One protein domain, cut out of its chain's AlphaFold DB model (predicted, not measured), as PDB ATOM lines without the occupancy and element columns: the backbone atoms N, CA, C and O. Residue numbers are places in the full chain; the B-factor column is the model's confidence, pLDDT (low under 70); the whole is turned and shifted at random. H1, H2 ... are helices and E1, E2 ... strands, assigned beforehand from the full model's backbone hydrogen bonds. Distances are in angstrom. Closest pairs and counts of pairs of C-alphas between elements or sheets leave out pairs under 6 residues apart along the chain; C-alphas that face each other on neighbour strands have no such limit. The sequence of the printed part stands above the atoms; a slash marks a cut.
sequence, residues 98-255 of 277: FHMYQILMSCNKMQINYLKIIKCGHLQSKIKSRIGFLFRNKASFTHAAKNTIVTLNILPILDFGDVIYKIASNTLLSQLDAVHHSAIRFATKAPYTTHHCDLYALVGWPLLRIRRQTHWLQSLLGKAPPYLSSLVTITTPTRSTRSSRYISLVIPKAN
ATOM      1  N   PHE A  98     185.631 -22.121 -56.231       48.69
ATOM      2  CA  PHE A  98     184.544 -22.826 -55.552       48.69
ATOM      3  C   PHE A  98     183.411 -23.169 -56.525       48.69
ATOM      4  O   PHE A  98     182.963 -24.310 -56.552       48.69
ATOM      5  N   HIS A  99     183.021 -22.243 -57.406       46.78
ATOM      6  CA  HIS A  99     182.051 -22.503 -58.470       46.78
ATOM      7  C   HIS A  99     182.573 -23.550 -59.458       46.78
ATOM      8  O   HIS A  99     181.836 -24.468 -59.793       46.78
ATOM      9  N   MET A 100     183.844 -23.500 -59.862       45.88
ATOM     10  CA  MET A 100     184.462 -24.540 -60.693       45.88
ATOM     11  C   MET A 100     184.458 -25.909 -60.007       45.88
ATOM     12  O   MET A 100     184.129 -26.907 -60.646       45.88
ATOM     13  N   TYR A 101     184.760 -25.979 -58.708       50.94
ATOM     14  CA  TYR A 101     184.715 -27.223 -57.936       50.94
ATOM     15  C   TYR A 101     183.284 -27.745 -57.775       50.94
ATOM     16  O   TYR A 101     183.035 -28.943 -57.904       50.94
ATOM     17  N   GLN A 102     182.327 -26.846 -57.553       43.47
ATOM     18  CA  GLN A 102     180.909 -27.165 -57.465       43.47
ATOM     19  C   GLN A 102     180.356 -27.619 -58.817       43.47
ATOM     20  O   GLN A 102     179.566 -28.559 -58.852       43.47
ATOM     21  N   ILE A 103     180.824 -27.043 -59.926       48.03
ATOM     22  CA  ILE A 103     180.514 -27.463 -61.297       48.03
ATOM     23  C   ILE A 103     181.150 -28.824 -61.592       48.03
ATOM     24  O   ILE A 103     180.453 -29.700 -62.077       48.03
ATOM     25  N   LEU A 104     182.413 -29.074 -61.234       45.31
ATOM     26  CA  LEU A 104     183.085 -30.371 -61.421       45.31
ATOM     27  C   LEU A 104     182.459 -31.493 -60.580       45.31
ATOM     28  O   LEU A 104     182.253 -32.603 -61.076       45.31
ATOM     29  N   MET A 105     182.111 -31.218 -59.322       41.38
ATOM     30  CA  MET A 105     181.373 -32.150 -58.465       41.38
ATOM     31  C   MET A 105     179.938 -32.344 -58.960       41.38
ATOM     32  O   MET A 105     179.440 -33.470 -58.943       41.38
ATOM     33  N   SER A 106     179.289 -31.296 -59.477       38.91
ATOM     34  CA  SER A 106     177.975 -31.399 -60.122       38.91
ATOM     35  C   SER A 106     178.044 -32.173 -61.432       38.91
ATOM     36  O   SER A 106     177.172 -32.995 -61.665       38.91
ATOM     37  N   CYS A 107     179.087 -32.016 -62.244       37.22
ATOM     38  CA  CYS A 107     179.297 -32.748 -63.492       37.22
ATOM     39  C   CYS A 107     179.572 -34.230 -63.235       37.22
ATOM     40  O   CYS A 107     178.953 -35.071 -63.879       37.22
ATOM     41  N   ASN A 108     180.406 -34.577 -62.250       46.22
ATOM     42  CA  ASN A 108     180.612 -35.974 -61.851       46.22
ATOM     43  C   ASN A 108     179.337 -36.585 -61.248       46.22
ATOM     44  O   ASN A 108     178.958 -37.706 -61.590       46.22
ATOM     45  N   LYS A 109     178.620 -35.838 -60.399       48.03
ATOM     46  CA  LYS A 109     177.318 -36.249 -59.858       48.03
ATOM     47  C   LYS A 109     176.286 -36.425 -60.969       48.03
ATOM     48  O   LYS A 109     175.564 -37.412 -60.942       48.03
ATOM     49  N   MET A 110     176.252 -35.531 -61.954       47.50
ATOM     50  CA  MET A 110     175.390 -35.588 -63.134       47.50
ATOM     51  C   MET A 110     175.726 -36.805 -63.987       47.50
ATOM     52  O   MET A 110     174.829 -37.587 -64.253       47.50
ATOM     53  N   GLN A 111     176.988 -37.045 -64.348       40.09
ATOM     54  CA  GLN A 111     177.399 -38.211 -65.144       40.09
ATOM     55  C   GLN A 111     177.077 -39.540 -64.446       40.09
ATOM     56  O   GLN A 111     176.517 -40.447 -65.062       40.09
ATOM     57  N   ILE A 112     177.348 -39.641 -63.140       55.56
ATOM     58  CA  ILE A 112     176.958 -40.800 -62.327       55.56
ATOM     59  C   ILE A 112     175.429 -40.921 -62.263       55.56
ATOM     60  O   ILE A 112     174.906 -42.033 -62.315       55.56
ATOM     61  N   ASN A 113     174.701 -39.806 -62.170       55.44
ATOM     62  CA  ASN A 113     173.242 -39.804 -62.166       55.44
ATOM     63  C   ASN A 113     172.678 -40.233 -63.527       55.44
ATOM     64  O   ASN A 113     171.844 -41.120 -63.554       55.44
ATOM     65  N   TYR A 114     173.186 -39.738 -64.657       51.66
ATOM     66  CA  TYR A 114     172.786 -40.173 -66.001       51.66
ATOM     67  C   TYR A 114     173.019 -41.669 -66.212       51.66
ATOM     68  O   TYR A 114     172.114 -42.372 -66.660       51.66
ATOM     69  N   LEU A 115     174.181 -42.195 -65.815       54.44
ATOM     70  CA  LEU A 115     174.451 -43.631 -65.907       54.44
ATOM     71  C   LEU A 115     173.523 -44.451 -64.991       54.44
ATOM     72  O   LEU A 115     173.074 -45.533 -65.378       54.44
ATOM     73  N   LYS A 116     173.195 -43.933 -63.799       62.25
ATOM     74  CA  LYS A 116     172.193 -44.523 -62.896       62.25
ATOM     75  C   LYS A 116     170.787 -44.475 -63.496       62.25
ATOM     76  O   LYS A 116     170.096 -45.480 -63.418       62.25
ATOM     77  N   ILE A 117     170.383 -43.367 -64.120       59.50
ATOM     78  CA  ILE A 117     169.083 -43.189 -64.782       59.50
ATOM     79  C   ILE A 117     168.933 -44.216 -65.908       59.50
ATOM     80  O   ILE A 117     167.948 -44.948 -65.936       59.50
ATOM     81  N   ILE A 118     169.932 -44.329 -66.790       58.84
ATOM     82  CA  ILE A 118     169.905 -45.251 -67.938       58.84
ATOM     83  C   ILE A 118     169.816 -46.711 -67.464       58.84
ATOM     84  O   ILE A 118     168.965 -47.470 -67.936       58.84
ATOM     85  N   LYS A 119     170.642 -47.114 -66.487       65.25
ATOM     86  CA  LYS A 119     170.597 -48.480 -65.934       65.25
ATOM     87  C   LYS A 119     169.320 -48.764 -65.144       65.25
ATOM     88  O   LYS A 119     168.791 -49.869 -65.242       65.25
ATOM     89  N   CYS A 120     168.809 -47.791 -64.394       70.62
ATOM     90  CA  CYS A 120     167.562 -47.927 -63.648       70.62
ATOM     91  C   CYS A 120     166.367 -48.072 -64.600       70.62
ATOM     92  O   CYS A 120     165.549 -48.966 -64.410       70.62
ATOM     93  N   GLY A 121     166.313 -47.288 -65.680       75.50
ATOM     94  CA  GLY A 121     165.282 -47.410 -66.712       75.50
ATOM     95  C   GLY A 121     165.281 -48.786 -67.384       75.50
ATOM     96  O   GLY A 121     164.229 -49.414 -67.514       75.50
ATOM     97  N   HIS A 122     166.461 -49.309 -67.733       76.12
ATOM     98  CA  HIS A 122     166.582 -50.660 -68.286       76.12
ATOM     99  C   HIS A 122     166.121 -51.739 -67.291       76.12
ATOM    100  O   HIS A 122     165.352 -52.635 -67.652       76.12
ATOM    101  N   LEU A 123     166.539 -51.631 -66.025       76.38
ATOM    102  CA  LEU A 123     166.139 -52.548 -64.957       76.38
ATOM    103  C   LEU A 123     164.621 -52.548 -64.754       76.38
ATOM    104  O   LEU A 123     163.993 -53.607 -64.736       76.38
ATOM    105  N   GLN A 124     164.019 -51.365 -64.659       82.19
ATOM    106  CA  GLN A 124     162.578 -51.214 -64.509       82.19
ATOM    107  C   GLN A 124     161.816 -51.792 -65.696       82.19
ATOM    108  O   GLN A 124     160.834 -52.494 -65.482       82.19
ATOM    109  N   SER A 125     162.250 -51.530 -66.932       82.06
ATOM    110  CA  SER A 125     161.601 -52.070 -68.133       82.06
ATOM    111  C   SER A 125     161.580 -53.603 -68.112       82.06
ATOM    112  O   SER A 125     160.534 -54.221 -68.324       82.06
ATOM    113  N   LYS A 126     162.702 -54.228 -67.723       82.31
ATOM    114  CA  LYS A 126     162.822 -55.686 -67.585       82.31
ATOM    115  C   LYS A 126     161.917 -56.259 -66.489       82.31
ATOM    116  O   LYS A 126     161.361 -57.340 -66.664       82.31
ATOM    117  N   ILE A 127     161.755 -55.567 -65.361       83.69
ATOM    118  CA  ILE A 127     160.861 -56.027 -64.288       83.69
ATOM    119  C   ILE A 127     159.392 -55.794 -64.670       83.69
ATOM    120  O   ILE A 127     158.566 -56.681 -64.471       83.69
ATOM    121  N   LYS A 128     159.061 -54.647 -65.273       87.06
ATOM    122  CA  LYS A 128     157.706 -54.330 -65.744       87.06
ATOM    123  C   LYS A 128     157.222 -55.327 -66.792       87.06
ATOM    124  O   LYS A 128     156.081 -55.769 -66.704       87.06
ATOM    125  N   SER A 129     158.073 -55.732 -67.737       85.50
ATOM    126  CA  SER A 129     157.706 -56.741 -68.737       85.50
ATOM    127  C   SER A 129     157.429 -58.109 -68.104       85.50
ATOM    128  O   SER A 129     156.423 -58.740 -68.432       85.50
ATOM    129  N   ARG A 130     158.253 -58.529 -67.131       83.38
ATOM    130  CA  ARG A 130     158.051 -59.761 -66.347       83.38
ATOM    131  C   ARG A 130     156.760 -59.717 -65.534       83.38
ATOM    132  O   ARG A 130     155.962 -60.642 -65.613       83.38
ATOM    133  N   ILE A 131     156.520 -58.634 -64.800       86.19
ATOM    134  CA  ILE A 131     155.290 -58.450 -64.021       86.19
ATOM    135  C   ILE A 131     154.069 -58.419 -64.947       86.19
ATOM    136  O   ILE A 131     153.084 -59.095 -64.672       86.19
ATOM    137  N   GLY A 132     154.139 -57.712 -66.077       86.31
ATOM    138  CA  GLY A 132     153.067 -57.689 -67.074       86.31
ATOM    139  C   GLY A 132     152.747 -59.080 -67.630       86.31
ATOM    140  O   GLY A 132     151.578 -59.428 -67.776       86.31
ATOM    141  N   PHE A 133     153.765 -59.906 -67.882       86.69
ATOM    142  CA  PHE A 133     153.580 -61.312 -68.254       86.69
ATOM    143  C   PHE A 133     152.890 -62.125 -67.149       86.69
ATOM    144  O   PHE A 133     151.965 -62.887 -67.435       86.69
ATOM    145  N   LEU A 134     153.293 -61.935 -65.891       86.44
ATOM    146  CA  LEU A 134     152.680 -62.605 -64.743       86.44
ATOM    147  C   LEU A 134     151.210 -62.204 -64.562       86.44
ATOM    148  O   LEU A 134     150.369 -63.066 -64.317       86.44
ATOM    149  N   PHE A 135     150.874 -60.923 -64.743       86.12
ATOM    150  CA  PHE A 135     149.493 -60.444 -64.665       86.12
ATOM    151  C   PHE A 135     148.595 -61.042 -65.753       86.12
ATOM    152  O   PHE A 135     147.463 -61.411 -65.444       86.12
ATOM    153  N   ARG A 136     149.093 -61.207 -66.986       87.00
ATOM    154  CA  ARG A 136     148.341 -61.877 -68.067       87.00
ATOM    155  C   ARG A 136     148.019 -63.335 -67.741       87.00
ATOM    156  O   ARG A 136     146.940 -63.807 -68.066       87.00
ATOM    157  N   ASN A 137     148.915 -64.015 -67.031       86.25
ATOM    158  CA  ASN A 137     148.757 -65.414 -66.627       86.25
ATOM    159  C   ASN A 137     148.277 -65.567 -65.171       86.25
ATOM    160  O   ASN A 137     148.457 -66.613 -64.552       86.25
ATOM    161  N   LYS A 138     147.659 -64.533 -64.579       83.12
ATOM    162  CA  LYS A 138     147.291 -64.518 -63.149       83.12
ATOM    163  C   LYS A 138     146.363 -65.671 -62.748       83.12
ATOM    164  O   LYS A 138     146.400 -66.073 -61.581       83.12
ATOM    165  N   ALA A 139     145.523 -66.167 -63.655       83.19
ATOM    166  CA  ALA A 139     144.591 -67.264 -63.386       83.19
ATOM    167  C   ALA A 139     145.307 -68.606 -63.158       83.19
ATOM    168  O   ALA A 139     144.871 -69.389 -62.322       83.19
ATOM    169  N   SER A 140     146.445 -68.824 -63.819       82.75
ATOM    170  CA  SER A 140     147.185 -70.090 -63.805       82.75
ATOM    171  C   SER A 140     147.971 -70.346 -62.515       82.75
ATOM    172  O   SER A 140     148.500 -71.436 -62.326       82.75
ATOM    173  N   PHE A 141     148.072 -69.358 -61.619       83.75
ATOM    174  CA  PHE A 141     148.887 -69.456 -60.406       83.75
ATOM    175  C   PHE A 141     148.039 -69.425 -59.127       83.75
ATOM    176  O   PHE A 141     147.215 -68.518 -58.916       83.75
ATOM    177  N   THR A 142     148.321 -70.359 -58.216       87.62
ATOM    178  CA  THR A 142     147.794 -70.351 -56.843       87.62
ATOM    179  C   THR A 142     148.325 -69.143 -56.060       87.62
ATOM    180  O   THR A 142     149.323 -68.525 -56.435       87.62
ATOM    181  N   HIS A 143     147.647 -68.752 -54.974       83.81
ATOM    182  CA  HIS A 143     148.079 -67.607 -54.158       83.81
ATOM    183  C   HIS A 143     149.477 -67.825 -53.552       83.81
ATOM    184  O   HIS A 143     150.331 -66.946 -53.637       83.81
ATOM    185  N   ALA A 144     149.747 -69.033 -53.046       83.00
ATOM    186  CA  ALA A 144     151.069 -69.407 -52.550       83.00
ATOM    187  C   ALA A 144     152.143 -69.317 -53.650       83.00
ATOM    188  O   ALA A 144     153.188 -68.707 -53.435       83.00
ATOM    189  N   ALA A 145     151.860 -69.827 -54.857       84.62
ATOM    190  CA  ALA A 145     152.793 -69.741 -55.979       84.62
ATOM    191  C   ALA A 145     153.110 -68.289 -56.374       84.62
ATOM    192  O   ALA A 145     154.258 -67.975 -56.681       84.62
ATOM    193  N   LYS A 146     152.131 -67.375 -56.318       86.06
ATOM    194  CA  LYS A 146     152.352 -65.942 -56.592       86.06
ATOM    195  C   LYS A 146     153.345 -65.328 -55.615       86.06
ATOM    196  O   LYS A 146     154.281 -64.658 -56.052       86.06
ATOM    197  N   ASN A 147     153.178 -65.601 -54.324       84.06
ATOM    198  CA  ASN A 147     154.075 -65.101 -53.283       84.06
ATOM    199  C   ASN A 147     155.496 -65.643 -53.468       84.06
ATOM    200  O   ASN A 147     156.458 -64.873 -53.418       84.06
ATOM    201  N   THR A 148     155.634 -66.935 -53.773       83.88
ATOM    202  CA  THR A 148     156.932 -67.571 -54.037       83.88
ATOM    203  C   THR A 148     157.608 -66.987 -55.276       83.88
ATOM    204  O   THR A 148     158.776 -66.612 -55.220       83.88
ATOM    205  N   ILE A 149     156.878 -66.816 -56.384       85.38
ATOM    206  CA  ILE A 149     157.423 -66.237 -57.620       85.38
ATOM    207  C   ILE A 149     157.931 -64.814 -57.377       85.38
ATOM    208  O   ILE A 149     159.041 -64.488 -57.803       85.38
ATOM    209  N   VAL A 150     157.151 -63.973 -56.691       84.88
ATOM    210  CA  VAL A 150     157.543 -62.587 -56.390       84.88
ATOM    211  C   VAL A 150     158.776 -62.558 -55.489       84.88
ATOM    212  O   VAL A 150     159.730 -61.840 -55.792       84.88
ATOM    213  N   THR A 151     158.782 -63.371 -54.434       83.12
ATOM    214  CA  THR A 151     159.871 -63.426 -53.448       83.12
ATOM    215  C   THR A 151     161.176 -63.937 -54.054       83.12
ATOM    216  O   THR A 151     162.234 -63.421 -53.715       83.12
ATOM    217  N   LEU A 152     161.124 -64.898 -54.979       76.69
ATOM    218  CA  LEU A 152     162.325 -65.489 -55.582       76.69
ATOM    219  C   LEU A 152     162.837 -64.728 -56.809       76.69
ATOM    220  O   LEU A 152     164.042 -64.659 -57.024       76.69
ATOM    221  N   ASN A 153     161.952 -64.160 -57.635       80.88
ATOM    222  CA  ASN A 153     162.360 -63.588 -58.923       80.88
ATOM    223  C   ASN A 153     162.417 -62.065 -58.938       80.88
ATOM    224  O   ASN A 153     163.243 -61.492 -59.644       80.88
ATOM    225  N   ILE A 154     161.499 -61.398 -58.240       80.81
ATOM    226  CA  ILE A 154     161.347 -59.941 -58.333       80.81
ATOM    227  C   ILE A 154     162.076 -59.274 -57.172       80.81
ATOM    228  O   ILE A 154     162.803 -58.302 -57.376       80.81
ATOM    229  N   LEU A 155     161.915 -59.824 -55.971       81.31
ATOM    230  CA  LEU A 155     162.436 -59.247 -54.743       81.31
ATOM    231  C   LEU A 155     163.972 -59.134 -54.717       81.31
ATOM    232  O   LEU A 155     164.452 -58.037 -54.445       81.31
ATOM    233  N   PRO A 156     164.761 -60.152 -55.129       81.19
ATOM    234  CA  PRO A 156     166.221 -60.042 -55.120       81.19
ATOM    235  C   PRO A 156     166.747 -58.984 -56.098       81.19
ATOM    236  O   PRO A 156     167.762 -58.339 -55.846       81.19
ATOM    237  N   ILE A 157     166.039 -58.769 -57.214       78.50
ATOM    238  CA  ILE A 157     166.392 -57.751 -58.211       78.50
ATOM    239  C   ILE A 157     166.112 -56.344 -57.664       78.50
ATOM    240  O   ILE A 157     166.911 -55.428 -57.874       78.50
ATOM    241  N   LEU A 158     164.987 -56.167 -56.965       79.56
ATOM    242  CA  LEU A 158     164.641 -54.902 -56.315       79.56
ATOM    243  C   LEU A 158     165.583 -54.600 -55.146       79.56
ATOM    244  O   LEU A 158     166.102 -53.490 -55.076       79.56
ATOM    245  N   ASP A 159     165.888 -55.592 -54.310       80.12
ATOM    246  CA  ASP A 159     166.802 -55.448 -53.172       80.12
ATOM    247  C   ASP A 159     168.227 -55.099 -53.623       80.12
ATOM    248  O   ASP A 159     168.905 -54.277 -53.006       80.12
ATOM    249  N   PHE A 160     168.671 -55.648 -54.754       72.06
ATOM    250  CA  PHE A 160     169.911 -55.220 -55.394       72.06
ATOM    251  C   PHE A 160     169.844 -53.758 -55.869       72.06
ATOM    252  O   PHE A 160     170.780 -52.979 -55.662       72.06
ATOM    253  N   GLY A 161     168.727 -53.370 -56.492       73.94
ATOM    254  CA  GLY A 161     168.473 -51.990 -56.899       73.94
ATOM    255  C   GLY A 161     168.529 -51.019 -55.718       73.94
ATOM    256  O   GLY A 161     169.137 -49.957 -55.825       73.94
ATOM    257  N   ASP A 162     167.983 -51.408 -54.571       75.00
ATOM    258  CA  ASP A 162     167.968 -50.604 -53.352       75.00
ATOM    259  C   ASP A 162     169.374 -50.292 -52.826       75.00
ATOM    260  O   ASP A 162     169.643 -49.155 -52.428       75.00
ATOM    261  N   VAL A 163     170.298 -51.259 -52.877       72.38
ATOM    262  CA  VAL A 163     171.692 -51.063 -52.444       72.38
ATOM    263  C   VAL A 163     172.447 -50.122 -53.389       72.38
ATOM    264  O   VAL A 163     173.196 -49.259 -52.933       72.38
ATOM    265  N   ILE A 164     172.234 -50.232 -54.703       69.44
ATOM    266  CA  ILE A 164     172.929 -49.394 -55.698       69.44
ATOM    267  C   ILE A 164     172.357 -47.980 -55.777       69.44
ATOM    268  O   ILE A 164     173.095 -46.995 -55.899       69.44
ATOM    269  N   TYR A 165     171.032 -47.867 -55.763       66.50
ATOM    270  CA  TYR A 165     170.322 -46.626 -56.052       66.50
ATOM    271  C   TYR A 165     169.919 -45.862 -54.788       66.50
ATOM    272  O   TYR A 165     169.240 -44.846 -54.896       66.50
ATOM    273  N   LYS A 166     170.400 -46.245 -53.595       69.25
ATOM    274  CA  LYS A 166     170.177 -45.484 -52.349       69.25
ATOM    275  C   LYS A 166     170.584 -44.007 -52.452       69.25
ATOM    276  O   LYS A 166     169.957 -43.156 -51.833       69.25
ATOM    277  N   ILE A 167     171.618 -43.711 -53.246       61.31
ATOM    278  CA  ILE A 167     172.157 -42.356 -53.483       61.31
ATOM    279  C   ILE A 167     171.548 -41.727 -54.763       61.31
ATOM    280  O   ILE A 167     172.033 -40.717 -55.268       61.31
ATOM    281  N   ALA A 168     170.553 -42.361 -55.388       67.12
ATOM    282  CA  ALA A 168     169.898 -41.844 -56.589       67.12
ATOM    283  C   ALA A 168     168.890 -40.728 -56.256       67.12
ATOM    284  O   ALA A 168     168.564 -40.488 -55.094       67.12
ATOM    285  N   SER A 169     168.400 -40.025 -57.282       68.69
ATOM    286  CA  SER A 169     167.364 -39.003 -57.111       68.69
ATOM    287  C   SER A 169     166.035 -39.613 -56.651       68.69
ATOM    288  O   SER A 169     165.684 -40.735 -57.021       68.69
ATOM    289  N   ASN A 170     165.242 -38.835 -55.905       74.12
ATOM    290  CA  ASN A 170     163.904 -39.238 -55.447       74.12
ATOM    291  C   ASN A 170     162.976 -39.657 -56.602       74.12
ATOM    292  O   ASN A 170     162.127 -40.524 -56.428       74.12
ATOM    293  N   THR A 171     163.179 -39.091 -57.793       76.75
ATOM    294  CA  THR A 171     162.445 -39.446 -59.016       76.75
ATOM    295  C   THR A 171     162.743 -40.858 -59.522       76.75
ATOM    296  O   THR A 171     161.862 -41.509 -60.065       76.75
ATOM    297  N   LEU A 172     163.965 -41.362 -59.344       70.50
ATOM    298  CA  LEU A 172     164.310 -42.742 -59.700       70.50
ATOM    299  C   LEU A 172     163.816 -43.727 -58.646       70.50
ATOM    300  O   LEU A 172     163.376 -44.827 -58.976       70.50
ATOM    301  N   LEU A 173     163.874 -43.315 -57.379       77.38
ATOM    302  CA  LEU A 173     163.359 -44.091 -56.257       77.38
ATOM    303  C   LEU A 173     161.843 -44.290 -56.381       77.38
ATOM    304  O   LEU A 173     161.379 -45.415 -56.223       77.38
ATOM    305  N   SER A 174     161.081 -43.256 -56.757       82.31
ATOM    306  CA  SER A 174     159.625 -43.366 -56.940       82.31
ATOM    307  C   SER A 174     159.230 -44.321 -58.069       82.31
ATOM    308  O   SER A 174     158.243 -45.048 -57.964       82.31
ATOM    309  N   GLN A 175     160.023 -44.380 -59.139       83.12
ATOM    310  CA  GLN A 175     159.793 -45.327 -60.225       83.12
ATOM    311  C   GLN A 175     160.048 -46.782 -59.803       83.12
ATOM    312  O   GLN A 175     159.332 -47.683 -60.247       83.12
ATOM    313  N   LEU A 176     161.050 -47.022 -58.952       82.75
ATOM    314  CA  LEU A 176     161.328 -48.350 -58.400       82.75
ATOM    315  C   LEU A 176     160.240 -48.767 -57.396       82.75
ATOM    316  O   LEU A 176     159.777 -49.908 -57.425       82.75
ATOM    317  N   ASP A 177     159.759 -47.814 -56.595       86.75
ATOM    318  CA  ASP A 177     158.658 -48.007 -55.648       86.75
ATOM    319  C   ASP A 177     157.372 -48.436 -56.372       86.75
ATOM    320  O   ASP A 177     156.733 -49.409 -55.971       86.75
ATOM    321  N   ALA A 178     157.049 -47.808 -57.509       87.56
ATOM    322  CA  ALA A 178     155.894 -48.183 -58.327       87.56
ATOM    323  C   ALA A 178     155.958 -49.643 -58.818       87.56
ATOM    324  O   ALA A 178     154.945 -50.349 -58.851       87.56
ATOM    325  N   VAL A 179     157.151 -50.128 -59.177       88.88
ATOM    326  CA  VAL A 179     157.357 -51.526 -59.587       88.88
ATOM    327  C   VAL A 179     157.197 -52.471 -58.392       88.88
ATOM    328  O   VAL A 179     156.562 -53.518 -58.523       88.88
ATOM    329  N   HIS A 180     157.697 -52.084 -57.219       87.94
ATOM    330  CA  HIS A 180     157.548 -52.857 -55.988       87.94
ATOM    331  C   HIS A 180     156.080 -52.988 -55.553       87.94
ATOM    332  O   HIS A 180     155.617 -54.089 -55.254       87.94
ATOM    333  N   HIS A 181     155.301 -51.900 -55.578       89.81
ATOM    334  CA  HIS A 181     153.862 -51.959 -55.282       89.81
ATOM    335  C   HIS A 181     153.100 -52.807 -56.294       89.81
ATOM    336  O   HIS A 181     152.200 -53.549 -55.912       89.81
ATOM    337  N   SER A 182     153.494 -52.761 -57.566       89.19
ATOM    338  CA  SER A 182     152.909 -53.619 -58.604       89.19
ATOM    339  C   SER A 182     153.156 -55.106 -58.316       89.19
ATOM    340  O   SER A 182     152.257 -55.928 -58.492       89.19
ATOM    341  N   ALA A 183     154.351 -55.453 -57.827       88.62
ATOM    342  CA  ALA A 183     154.698 -56.815 -57.423       88.62
ATOM    343  C   ALA A 183     153.904 -57.281 -56.189       88.62
ATOM    344  O   ALA A 183     153.376 -58.392 -56.183       88.62
ATOM    345  N   ILE A 184     153.749 -56.415 -55.178       89.56
ATOM    346  CA  ILE A 184     152.912 -56.706 -54.004       89.56
ATOM    347  C   ILE A 184     151.456 -56.932 -54.418       89.56
ATOM    348  O   ILE A 184     150.844 -57.907 -53.997       89.56
ATOM    349  N   ARG A 185     150.900 -56.081 -55.285       90.56
ATOM    350  CA  ARG A 185     149.517 -56.230 -55.771       90.56
ATOM    351  C   ARG A 185     149.315 -57.522 -56.564       90.56
ATOM    352  O   ARG A 185     148.242 -58.123 -56.494       90.56
ATOM    353  N   PHE A 186     150.332 -57.980 -57.296       88.25
ATOM    354  CA  PHE A 186     150.291 -59.287 -57.951       88.25
ATOM    355  C   PHE A 186     150.203 -60.436 -56.933       88.25
ATOM    356  O   PHE A 186     149.393 -61.347 -57.116       88.25
ATOM    357  N   ALA A 187     150.997 -60.358 -55.860       86.75
ATOM    358  CA  ALA A 187     151.031 -61.329 -54.769       86.75
ATOM    359  C   ALA A 187     149.691 -61.384 -54.007       86.75
ATOM    360  O   ALA A 187     149.032 -62.422 -53.986       86.75
ATOM    361  N   THR A 188     149.231 -60.244 -53.483       87.19
ATOM    362  CA  THR A 188     148.058 -60.151 -52.591       87.19
ATOM    363  C   THR A 188     146.711 -60.151 -53.303       87.19
ATOM    364  O   THR A 188     145.674 -60.266 -52.658       87.19
ATOM    365  N   LYS A 189     146.691 -59.978 -54.632       87.19
ATOM    366  CA  LYS A 189     145.475 -59.721 -55.428       87.19
ATOM    367  C   LYS A 189     144.664 -58.488 -54.980       87.19
ATOM    368  O   LYS A 189     143.516 -58.363 -55.403       87.19
ATOM    369  N   ALA A 190     145.231 -57.586 -54.182       85.50
ATOM    370  CA  ALA A 190     144.519 -56.418 -53.671       85.50
ATOM    371  C   ALA A 190     144.096 -55.443 -54.796       85.50
ATOM    372  O   ALA A 190     144.852 -55.258 -55.761       85.50
ATOM    373  N   PRO A 191     142.915 -54.802 -54.692       87.19
ATOM    374  CA  PRO A 191     142.454 -53.827 -55.676       87.19
ATOM    375  C   PRO A 191     143.348 -52.585 -55.702       87.19
ATOM    376  O   PRO A 191     144.009 -52.252 -54.721       87.19
ATOM    377  N   TYR A 192     143.363 -51.861 -56.826       85.06
ATOM    378  CA  TYR A 192     144.206 -50.666 -56.997       85.06
ATOM    379  C   TYR A 192     143.897 -49.543 -55.998       85.06
ATOM    380  O   TYR A 192     144.780 -48.746 -55.696       85.06
ATOM    381  N   THR A 193     142.688 -49.528 -55.442       87.88
ATOM    382  CA  THR A 193     142.228 -48.571 -54.433       87.88
ATOM    383  C   THR A 193     142.783 -48.836 -53.034       87.88
ATOM    384  O   THR A 193     142.725 -47.949 -52.189       87.88
ATOM    385  N   THR A 194     143.343 -50.024 -52.770       88.69
ATOM    386  CA  THR A 194     143.911 -50.350 -51.457       88.69
ATOM    387  C   THR A 194     145.072 -49.422 -51.121       88.69
ATOM    388  O   THR A 194     145.982 -49.224 -51.942       88.69
ATOM    389  N   HIS A 195     145.044 -48.896 -49.897       88.12
ATOM    390  CA  HIS A 195     146.082 -48.033 -49.368       88.12
ATOM    391  C   HIS A 195     147.393 -48.807 -49.161       88.12
ATOM    392  O   HIS A 195     147.406 -50.006 -48.880       88.12
ATOM    393  N   HIS A 196     148.532 -48.125 -49.303       84.31
ATOM    394  CA  HIS A 196     149.841 -48.781 -49.269       84.31
ATOM    395  C   HIS A 196     150.136 -49.467 -47.927       84.31
ATOM    396  O   HIS A 196     150.782 -50.509 -47.924       84.31
ATOM    397  N   CYS A 197     149.654 -48.927 -46.803       84.19
ATOM    398  CA  CYS A 197     149.853 -49.533 -45.482       84.19
ATOM    399  C   CYS A 197     149.218 -50.924 -45.381       84.19
ATOM    400  O   CYS A 197     149.868 -51.859 -44.920       84.19
ATOM    401  N   ASP A 198     147.999 -51.073 -45.895       84.94
ATOM    402  CA  ASP A 198     147.254 -52.333 -45.840       84.94
ATOM    403  C   ASP A 198     147.916 -53.392 -46.728       84.94
ATOM    404  O   ASP A 198     147.992 -54.564 -46.368       84.94
ATOM    405  N   LEU A 199     148.483 -52.969 -47.866       86.50
ATOM    406  CA  LEU A 199     149.276 -53.849 -48.726       86.50
ATOM    407  C   LEU A 199     150.489 -54.424 -47.993       86.50
ATOM    408  O   LEU A 199     150.787 -55.603 -48.155       86.50
ATOM    409  N   TYR A 200     151.199 -53.611 -47.208       85.88
ATOM    410  CA  TYR A 200     152.352 -54.089 -46.443       85.88
ATOM    411  C   TYR A 200     151.937 -55.008 -45.294       85.88
ATOM    412  O   TYR A 200     152.602 -56.021 -45.073       85.88
ATOM    413  N   ALA A 201     150.825 -54.702 -44.619       84.81
ATOM    414  CA  ALA A 201     150.267 -55.548 -43.567       84.81
ATOM    415  C   ALA A 201     149.875 -56.937 -44.101       84.81
ATOM    416  O   ALA A 201     150.206 -57.942 -43.478       84.81
ATOM    417  N   LEU A 202     149.273 -57.008 -45.294       83.81
ATOM    418  CA  LEU A 202     148.873 -58.267 -45.935       83.81
ATOM    419  C   LEU A 202     150.048 -59.194 -46.276       83.81
ATOM    420  O   LEU A 202     149.885 -60.411 -46.263       83.81
ATOM    421  N   VAL A 203     151.215 -58.641 -46.615       81.06
ATOM    422  CA  VAL A 203     152.411 -59.441 -46.951       81.06
ATOM    423  C   VAL A 203     153.334 -59.630 -45.737       81.06
ATOM    424  O   VAL A 203     154.260 -60.435 -45.782       81.06
ATOM    425  N   GLY A 204     153.106 -58.900 -44.641       82.19
ATOM    426  CA  GLY A 204     154.001 -58.887 -43.480       82.19
ATOM    427  C   GLY A 204     155.367 -58.262 -43.784       82.19
ATOM    428  O   GLY A 204     156.374 -58.640 -43.191       82.19
ATOM    429  N   TRP A 205     155.438 -57.343 -44.753       81.38
ATOM    430  CA  TRP A 205     156.697 -56.726 -45.180       81.38
ATOM    431  C   TRP A 205     156.897 -55.342 -44.550       81.38
ATOM    432  O   TRP A 205     155.938 -54.579 -44.431       81.38
ATOM    433  N   PRO A 206     158.139 -54.957 -44.201       80.56
ATOM    434  CA  PRO A 206     158.422 -53.606 -43.733       80.56
ATOM    435  C   PRO A 206     158.217 -52.584 -44.860       80.56
ATOM    436  O   PRO A 206     158.404 -52.891 -46.041       80.56
ATOM    437  N   LEU A 207     157.904 -51.333 -44.497       80.12
ATOM    438  CA  LEU A 207     157.808 -50.246 -45.476       80.12
ATOM    439  C   LEU A 207     159.105 -50.128 -46.292       80.12
ATOM    440  O   LEU A 207     160.207 -50.188 -45.742       80.12
ATOM    441  N   LEU A 208     158.968 -49.830 -47.587       80.12
ATOM    442  CA  LEU A 208     160.078 -49.655 -48.537       80.12
ATOM    443  C   LEU A 208     161.212 -48.752 -48.029       80.12
ATOM    444  O   LEU A 208     162.388 -49.016 -48.264       80.12
ATOM    445  N   ARG A 209     160.884 -47.674 -47.307       74.94
ATOM    446  CA  ARG A 209     161.891 -46.768 -46.729       74.94
ATOM    447  C   ARG A 209     162.775 -47.476 -45.698       74.94
ATOM    448  O   ARG A 209     163.995 -47.324 -45.738       74.94
ATOM    449  N   ILE A 210     162.151 -48.247 -44.811       76.75
ATOM    450  CA  ILE A 210     162.812 -49.000 -43.739       76.75
ATOM    451  C   ILE A 210     163.613 -50.153 -44.351       76.75
ATOM    452  O   ILE A 210     164.787 -50.332 -44.031       76.75
ATOM    453  N   ARG A 211     163.030 -50.866 -45.319       80.44
ATOM    454  CA  ARG A 211     163.694 -51.932 -46.083       80.44
ATOM    455  C   ARG A 211     164.978 -51.447 -46.773       80.44
ATOM    456  O   ARG A 211     166.048 -52.001 -46.558       80.44
ATOM    457  N   ARG A 212     164.919 -50.325 -47.499       79.31
ATOM    458  CA  ARG A 212     166.096 -49.715 -48.149       79.31
ATOM    459  C   ARG A 212     167.203 -49.346 -47.169       79.31
ATOM    460  O   ARG A 212     168.384 -49.482 -47.473       79.31
ATOM    461  N   GLN A 213     166.829 -48.798 -46.017       74.75
ATOM    462  CA  GLN A 213     167.791 -48.396 -44.996       74.75
ATOM    463  C   GLN A 213     168.449 -49.609 -44.335       74.75
ATOM    464  O   GLN A 213     169.663 -49.612 -44.160       74.75
ATOM    465  N   THR A 214     167.671 -50.647 -44.033       77.88
ATOM    466  CA  THR A 214     168.189 -51.885 -43.440       77.88
ATOM    467  C   THR A 214     169.108 -52.644 -44.394       77.88
ATOM    468  O   THR A 214     170.208 -52.992 -43.980       77.88
ATOM    469  N   HIS A 215     168.756 -52.807 -45.673       72.31
ATOM    470  CA  HIS A 215     169.628 -53.470 -46.656       72.31
ATOM    471  C   HIS A 215     170.940 -52.717 -46.901       72.31
ATOM    472  O   HIS A 215     172.005 -53.328 -46.977       72.31
ATOM    473  N   TRP A 216     170.890 -51.384 -46.967       71.19
ATOM    474  CA  TRP A 216     172.099 -50.566 -47.064       71.19
ATOM    475  C   TRP A 216     173.013 -50.743 -45.843       71.19
ATOM    476  O   TRP A 216     174.210 -50.982 -45.995       71.19
ATOM    477  N   LEU A 217     172.449 -50.676 -44.633       70.44
ATOM    478  CA  LEU A 217     173.204 -50.868 -43.394       70.44
ATOM    479  C   LEU A 217     173.778 -52.290 -43.293       70.44
ATOM    480  O   LEU A 217     174.948 -52.450 -42.962       70.44
ATOM    481  N   GLN A 218     172.996 -53.317 -43.634       70.88
ATOM    482  CA  GLN A 218     173.445 -54.714 -43.649       70.88
ATOM    483  C   GLN A 218     174.589 -54.950 -44.642       70.88
ATOM    484  O   GLN A 218     175.514 -55.696 -44.326       70.88
ATOM    485  N   SER A 219     174.554 -54.288 -45.803       66.94
ATOM    486  CA  SER A 219     175.634 -54.314 -46.797       66.94
ATOM    487  C   SER A 219     176.933 -53.712 -46.252       66.94
ATOM    488  O   SER A 219     177.996 -54.308 -46.402       66.94
ATOM    489  N   LEU A 220     176.857 -52.585 -45.537       64.62
ATOM    490  CA  LEU A 220     178.025 -51.974 -44.888       64.62
ATOM    491  C   LEU A 220     178.588 -52.826 -43.741       64.62
ATOM    492  O   LEU A 220     179.799 -52.875 -43.549       64.62
ATOM    493  N   LEU A 221     177.717 -53.503 -42.993       68.69
ATOM    494  CA  LEU A 221     178.072 -54.352 -41.849       68.69
ATOM    495  C   LEU A 221     178.549 -55.759 -42.254       68.69
ATOM    496  O   LEU A 221     178.870 -56.558 -41.376       68.69
ATOM    497  N   GLY A 222     178.541 -56.102 -43.548       66.12
ATOM    498  CA  GLY A 222     178.898 -57.440 -44.033       66.12
ATOM    499  C   GLY A 222     177.907 -58.545 -43.639       66.12
ATOM    500  O   GLY A 222     178.202 -59.721 -43.817       66.12
ATOM    501  N   LYS A 223     176.723 -58.183 -43.125       70.94
ATOM    502  CA  LYS A 223     175.636 -59.103 -42.734       70.94
ATOM    503  C   LYS A 223     174.534 -59.181 -43.795       70.94
ATOM    504  O   LYS A 223     173.375 -59.438 -43.474       70.94
ATOM    505  N   ALA A 224     174.868 -58.880 -45.047       64.50
ATOM    506  CA  ALA A 224     173.911 -58.932 -46.141       64.50
ATOM    507  C   ALA A 224     173.446 -60.382 -46.386       64.50
ATOM    508  O   ALA A 224     174.255 -61.305 -46.261       64.50
ATOM    509  N   PRO A 225     172.174 -60.594 -46.770       65.81
ATOM    510  CA  PRO A 225     171.695 -61.891 -47.228       65.81
ATOM    511  C   PRO A 225     172.637 -62.526 -48.272       65.81
ATOM    512  O   PRO A 225     173.178 -61.792 -49.106       65.81
ATOM    513  N   PRO A 226     172.795 -63.866 -48.303       65.62
ATOM    514  CA  PRO A 226     173.781 -64.544 -49.159       65.62
ATOM    515  C   PRO A 226     173.650 -64.219 -50.656       65.62
ATOM    516  O   PRO A 226     174.629 -64.207 -51.401       65.62
ATOM    517  N   TYR A 227     172.425 -63.927 -51.106       66.25
ATOM    518  CA  TYR A 227     172.150 -63.540 -52.490       66.25
ATOM    519  C   TYR A 227     172.571 -62.095 -52.816       66.25
ATOM    520  O   TYR A 227     172.771 -61.784 -53.983       66.25
ATOM    521  N   LEU A 228     172.721 -61.213 -51.820       61.66
ATOM    522  CA  LEU A 228     173.246 -59.852 -51.989       61.66
ATOM    523  C   LEU A 228     174.765 -59.795 -51.811       61.66
ATOM    524  O   LEU A 228     175.421 -59.031 -52.517       61.66
ATOM    525  N   SER A 229     175.341 -60.604 -50.917       61.06
ATOM    526  CA  SER A 229     176.795 -60.640 -50.688       61.06
ATOM    527  C   SER A 229     177.581 -61.122 -51.914       61.06
ATOM    528  O   SER A 229     178.700 -60.675 -52.142       61.06
ATOM    529  N   SER A 230     176.993 -61.987 -52.747       60.06
ATOM    530  CA  SER A 230     177.580 -62.405 -54.030       60.06
ATOM    531  C   SER A 230     177.572 -61.295 -55.094       60.06
ATOM    532  O   SER A 230     178.408 -61.274 -55.999       60.06
ATOM    533  N   LEU A 231     176.643 -60.342 -54.981       56.78
ATOM    534  CA  LEU A 231     176.449 -59.243 -55.932       56.78
ATOM    535  C   LEU A 231     177.211 -57.972 -55.540       56.78
ATOM    536  O   LEU A 231     177.512 -57.136 -56.398       56.78
ATOM    537  N   VAL A 232     177.509 -57.820 -54.251       56.19
ATOM    538  CA  VAL A 232     178.172 -56.653 -53.672       56.19
ATOM    539  C   VAL A 232     179.483 -57.098 -53.041       56.19
ATOM    540  O   VAL A 232     179.514 -57.642 -51.943       56.19
ATOM    541  N   THR A 233     180.590 -56.848 -53.733       56.50
ATOM    542  CA  THR A 233     181.923 -57.103 -53.193       56.50
ATOM    543  C   THR A 233     182.370 -55.881 -52.405       56.50
ATOM    544  O   THR A 233     182.516 -54.785 -52.953       56.50
ATOM    545  N   ILE A 234     182.600 -56.050 -51.106       55.25
ATOM    546  CA  ILE A 234     183.232 -55.015 -50.295       55.25
ATOM    547  C   ILE A 234     184.708 -54.963 -50.696       55.25
ATOM    548  O   ILE A 234     185.505 -55.807 -50.297       55.25
ATOM    549  N   THR A 235     185.077 -53.999 -51.538       49.12
ATOM    550  CA  THR A 235     186.477 -53.799 -51.916       49.12
ATOM    551  C   THR A 235     187.147 -52.870 -50.922       49.12
ATOM    552  O   THR A 235     186.850 -51.676 -50.884       49.12
ATOM    553  N   THR A 236     188.097 -53.399 -50.159       53.28
ATOM    554  CA  THR A 236     189.090 -52.571 -49.479       53.28
ATOM    555  C   THR A 236     190.003 -51.946 -50.536       53.28
ATOM    556  O   THR A 236     190.515 -52.673 -51.396       53.28
ATOM    557  N   PRO A 237     190.213 -50.620 -50.535       53.50
ATOM    558  CA  PRO A 237     191.115 -49.993 -51.491       53.50
ATOM    559  C   PRO A 237     192.528 -50.569 -51.322       53.50
ATOM    560  O   PRO A 237     193.130 -50.466 -50.261       53.50
ATOM    561  N   THR A 238     193.075 -51.167 -52.384       49.22
ATOM    562  CA  THR A 238     194.414 -51.791 -52.390       49.22
ATOM    563  C   THR A 238     195.543 -50.764 -52.278       49.22
ATOM    564  O   THR A 238     196.695 -51.108 -52.032       49.22
ATOM    565  N   ARG A 239     195.224 -49.482 -52.487       50.16
ATOM    566  CA  ARG A 239     196.153 -48.357 -52.401       50.16
ATOM    567  C   ARG A 239     195.801 -47.521 -51.180       50.16
ATOM    568  O   ARG A 239     194.689 -47.005 -51.096       50.16
ATOM    569  N   SER A 240     196.763 -47.346 -50.277       50.34
ATOM    570  CA  SER A 240     196.627 -46.416 -49.156       50.34
ATOM    571  C   SER A 240     196.506 -44.992 -49.704       50.34
ATOM    572  O   SER A 240     197.463 -44.421 -50.228       50.34
ATOM    573  N   THR A 241     195.300 -44.430 -49.665       52.16
ATOM    574  CA  THR A 241     195.070 -43.015 -49.958       52.16
ATOM    575  C   THR A 241     195.335 -42.198 -48.694       52.16
ATOM    576  O   THR A 241     195.196 -42.697 -47.582       52.16
ATOM    577  N   ARG A 242     195.675 -40.910 -48.825       49.03
ATOM    578  CA  ARG A 242     195.881 -40.013 -47.667       49.03
ATOM    579  C   ARG A 242     194.701 -39.986 -46.676       49.03
ATOM    580  O   ARG A 242     194.927 -39.757 -45.495       49.03
ATOM    581  N   SER A 243     193.469 -40.262 -47.129       44.75
ATOM    582  CA  SER A 243     192.276 -40.344 -46.268       44.75
ATOM    583  C   SER A 243     192.143 -41.667 -45.502       44.75
ATOM    584  O   SER A 243     191.357 -41.737 -44.562       44.75
ATOM    585  N   SER A 244     192.922 -42.695 -45.857       52.25
ATOM    586  CA  SER A 244     192.960 -43.996 -45.173       52.25
ATOM    587  C   SER A 244     193.380 -43.892 -43.707       52.25
ATOM    588  O   SER A 244     193.078 -44.802 -42.944       52.25
ATOM    589  N   ARG A 245     194.093 -42.823 -43.324       47.28
ATOM    590  CA  ARG A 245     194.543 -42.597 -41.943       47.28
ATOM    591  C   ARG A 245     193.455 -42.029 -41.027       47.28
ATOM    592  O   ARG A 245     193.628 -42.076 -39.820       47.28
ATOM    593  N   TYR A 246     192.365 -41.502 -41.593       44.38
ATOM    594  CA  TYR A 246     191.334 -40.788 -40.833       44.38
ATOM    595  C   TYR A 246     189.952 -41.450 -40.917       44.38
ATOM    596  O   TYR A 246     189.213 -41.399 -39.942       44.38
ATOM    597  N   ILE A 247     189.592 -42.101 -42.038       49.91
ATOM    598  CA  ILE A 247     188.339 -42.869 -42.185       49.91
ATOM    599  C   ILE A 247     188.568 -44.018 -43.180       49.91
ATOM    600  O   ILE A 247     188.924 -43.783 -44.340       49.91
ATOM    601  N   SER A 248     188.325 -45.267 -42.771       47.12
ATOM    602  CA  SER A 248     188.272 -46.405 -43.695       47.12
ATOM    603  C   SER A 248     187.027 -46.283 -44.581       47.12
ATOM    604  O   SER A 248     185.922 -46.647 -44.180       47.12
ATOM    605  N   LEU A 249     187.187 -45.737 -45.787       48.16
ATOM    606  CA  LEU A 249     186.126 -45.678 -46.794       48.16
ATOM    607  C   LEU A 249     185.872 -47.082 -47.353       48.16
ATOM    608  O   LEU A 249     186.422 -47.474 -48.383       48.16
ATOM    609  N   VAL A 250     185.044 -47.852 -46.652       49.88
ATOM    610  CA  VAL A 250     184.500 -49.115 -47.146       49.88
ATOM    611  C   VAL A 250     183.442 -48.775 -48.193       49.88
ATOM    612  O   VAL A 250     182.312 -48.425 -47.864       49.88
ATOM    613  N   ILE A 251     183.828 -48.807 -49.470       51.50
ATOM    614  CA  ILE A 251     182.914 -48.546 -50.585       51.50
ATOM    615  C   ILE A 251     182.465 -49.899 -51.150       51.50
ATOM    616  O   ILE A 251     183.295 -50.625 -51.707       51.50
ATOM    617  N   PRO A 252     181.173 -50.257 -51.038       49.06
ATOM    618  CA  PRO A 252     180.656 -51.468 -51.655       49.06
ATOM    619  C   PRO A 252     180.738 -51.339 -53.179       49.06
ATOM    620  O   PRO A 252     180.169 -50.422 -53.778       49.06
ATOM    621  N   LYS A 253     181.455 -52.261 -53.824       51.97
ATOM    622  CA  LYS A 253     181.549 -52.347 -55.279       51.97
ATOM    623  C   LYS A 253     180.512 -53.349 -55.764       51.97
ATOM    624  O   LYS A 253     180.595 -54.541 -55.487       51.97
ATOM    625  N   ALA A 254     179.516 -52.855 -56.488       51.59
ATOM    626  CA  ALA A 254     178.516 -53.718 -57.096       51.59
ATOM    627  C   ALA A 254     179.038 -54.328 -58.402       51.59
ATOM    628  O   ALA A 254     179.569 -53.614 -59.260       51.59
ATOM    629  N   ASN A 255     178.829 -55.632 -58.583       49.81
ATOM    630  CA  ASN A 255     179.086 -56.298 -59.851       49.81
ATOM    631  C   ASN A 255     178.074 -55.803 -60.892       49.81
ATOM    632  O   ASN A 255     176.871 -56.035 -60.800       49.81
TER     633      ASN A 255
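Overview. This is residues 98 to 255 of the 277 residues of an uncharacterized protein of Oncorhynchus mykiss (UniProt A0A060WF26). Three long helices, H1, H2 and H3, make an up-and-down bundle, each running against the one before it, and residues 98 to 108 of H1 stick out from it as a free arm. H4 packs on H3, H5 and H6 pack on H2, and near the last residues of H2 and H5 lies a small antiparallel ribbon, E1 and E2, whose connecting loop holds H7 and stands free at residues 242 to 247. The printed part has 158 residues with seven named helices and two named strands, in the order H1 H2 H3 H4 H5 H6 E1 H7 E2, and the class is mostly helix. It is only just loose, close to compact, with a radius of gyration of the C-alphas of 18.5 A, and elongated, spanning 59 by 34 by 25 A.

Arrangement. Start at the sheet: E1, residues 232 to 235, and E2, residues 251 to 254, are antiparallel at 139 degrees, with N 233 and O 253 within hydrogen-bond range at 2.9 A. From there look to H5, residues 208 to 220; the closest C-alphas of H5 and E2, Leu 220 and Pro 252, are 7.3 A apart. H5 touches the hub, H2, residues 143 to 165, at a steep tilt of 61 degrees, with residues 159 to 163 of H2 alone; their closest C-alphas, Val 163 and Trp 216, are 5.4 A apart. H6, residues 226 to 229, touches residues 156 to 160 of H2 alone, closest at C-alphas Phe 160 and Leu 228, 6.6 A. H2 and H3, residues 170 to 188, form a helical hairpin at a shallow tilt of 12 degrees, closest at C-alphas Asn 147 and Ala 187, 5.1 A. H1, residues 98 to 136, touches H3 with residues 117 to 135 alone, closest at C-alphas Lys 128 and Val 179, 6.8 A; H1 and H2, also a helical hairpin, only just touch, with 3 pairs of C-alphas within 8 A, closest at Ile 127 and Ile 154, 7.1 A. H4, residues 196 to 203, touches residues 181 to 188 of H3 alone, closest at C-alphas Thr 188 and Leu 202, 7.0 A. H7, residues 242 to 245, touches no helix. Every O i to N i+4 pair is within hydrogen-bond range in H1, H4 and H5, against 16 of 19 in H2 and 14 of 15 in H3; H6 and H7 are too short for one.

Along the chain. Find C-alpha 98 at (184.544, -22.826, -55.552); from there H1 runs 54.7 A to C-alpha 136. H2 covers 30.6 A, with a kink of 35 degrees near residue 155, H3 26.4 A and H5 18.5 A. E2 ends at C-alpha 254, at (178.516, -53.718, -57.096).

Size, cuts and confidence. The C-alphas farthest apart, those of Phe 98 and Ser 140, are 60.8 A apart. The printed part has no cut, and no link is long. Its mean pLDDT is 70.8; look for values under 70 at residues 98 to 119, 164 to 169, 219 to 222 and 224 to 255.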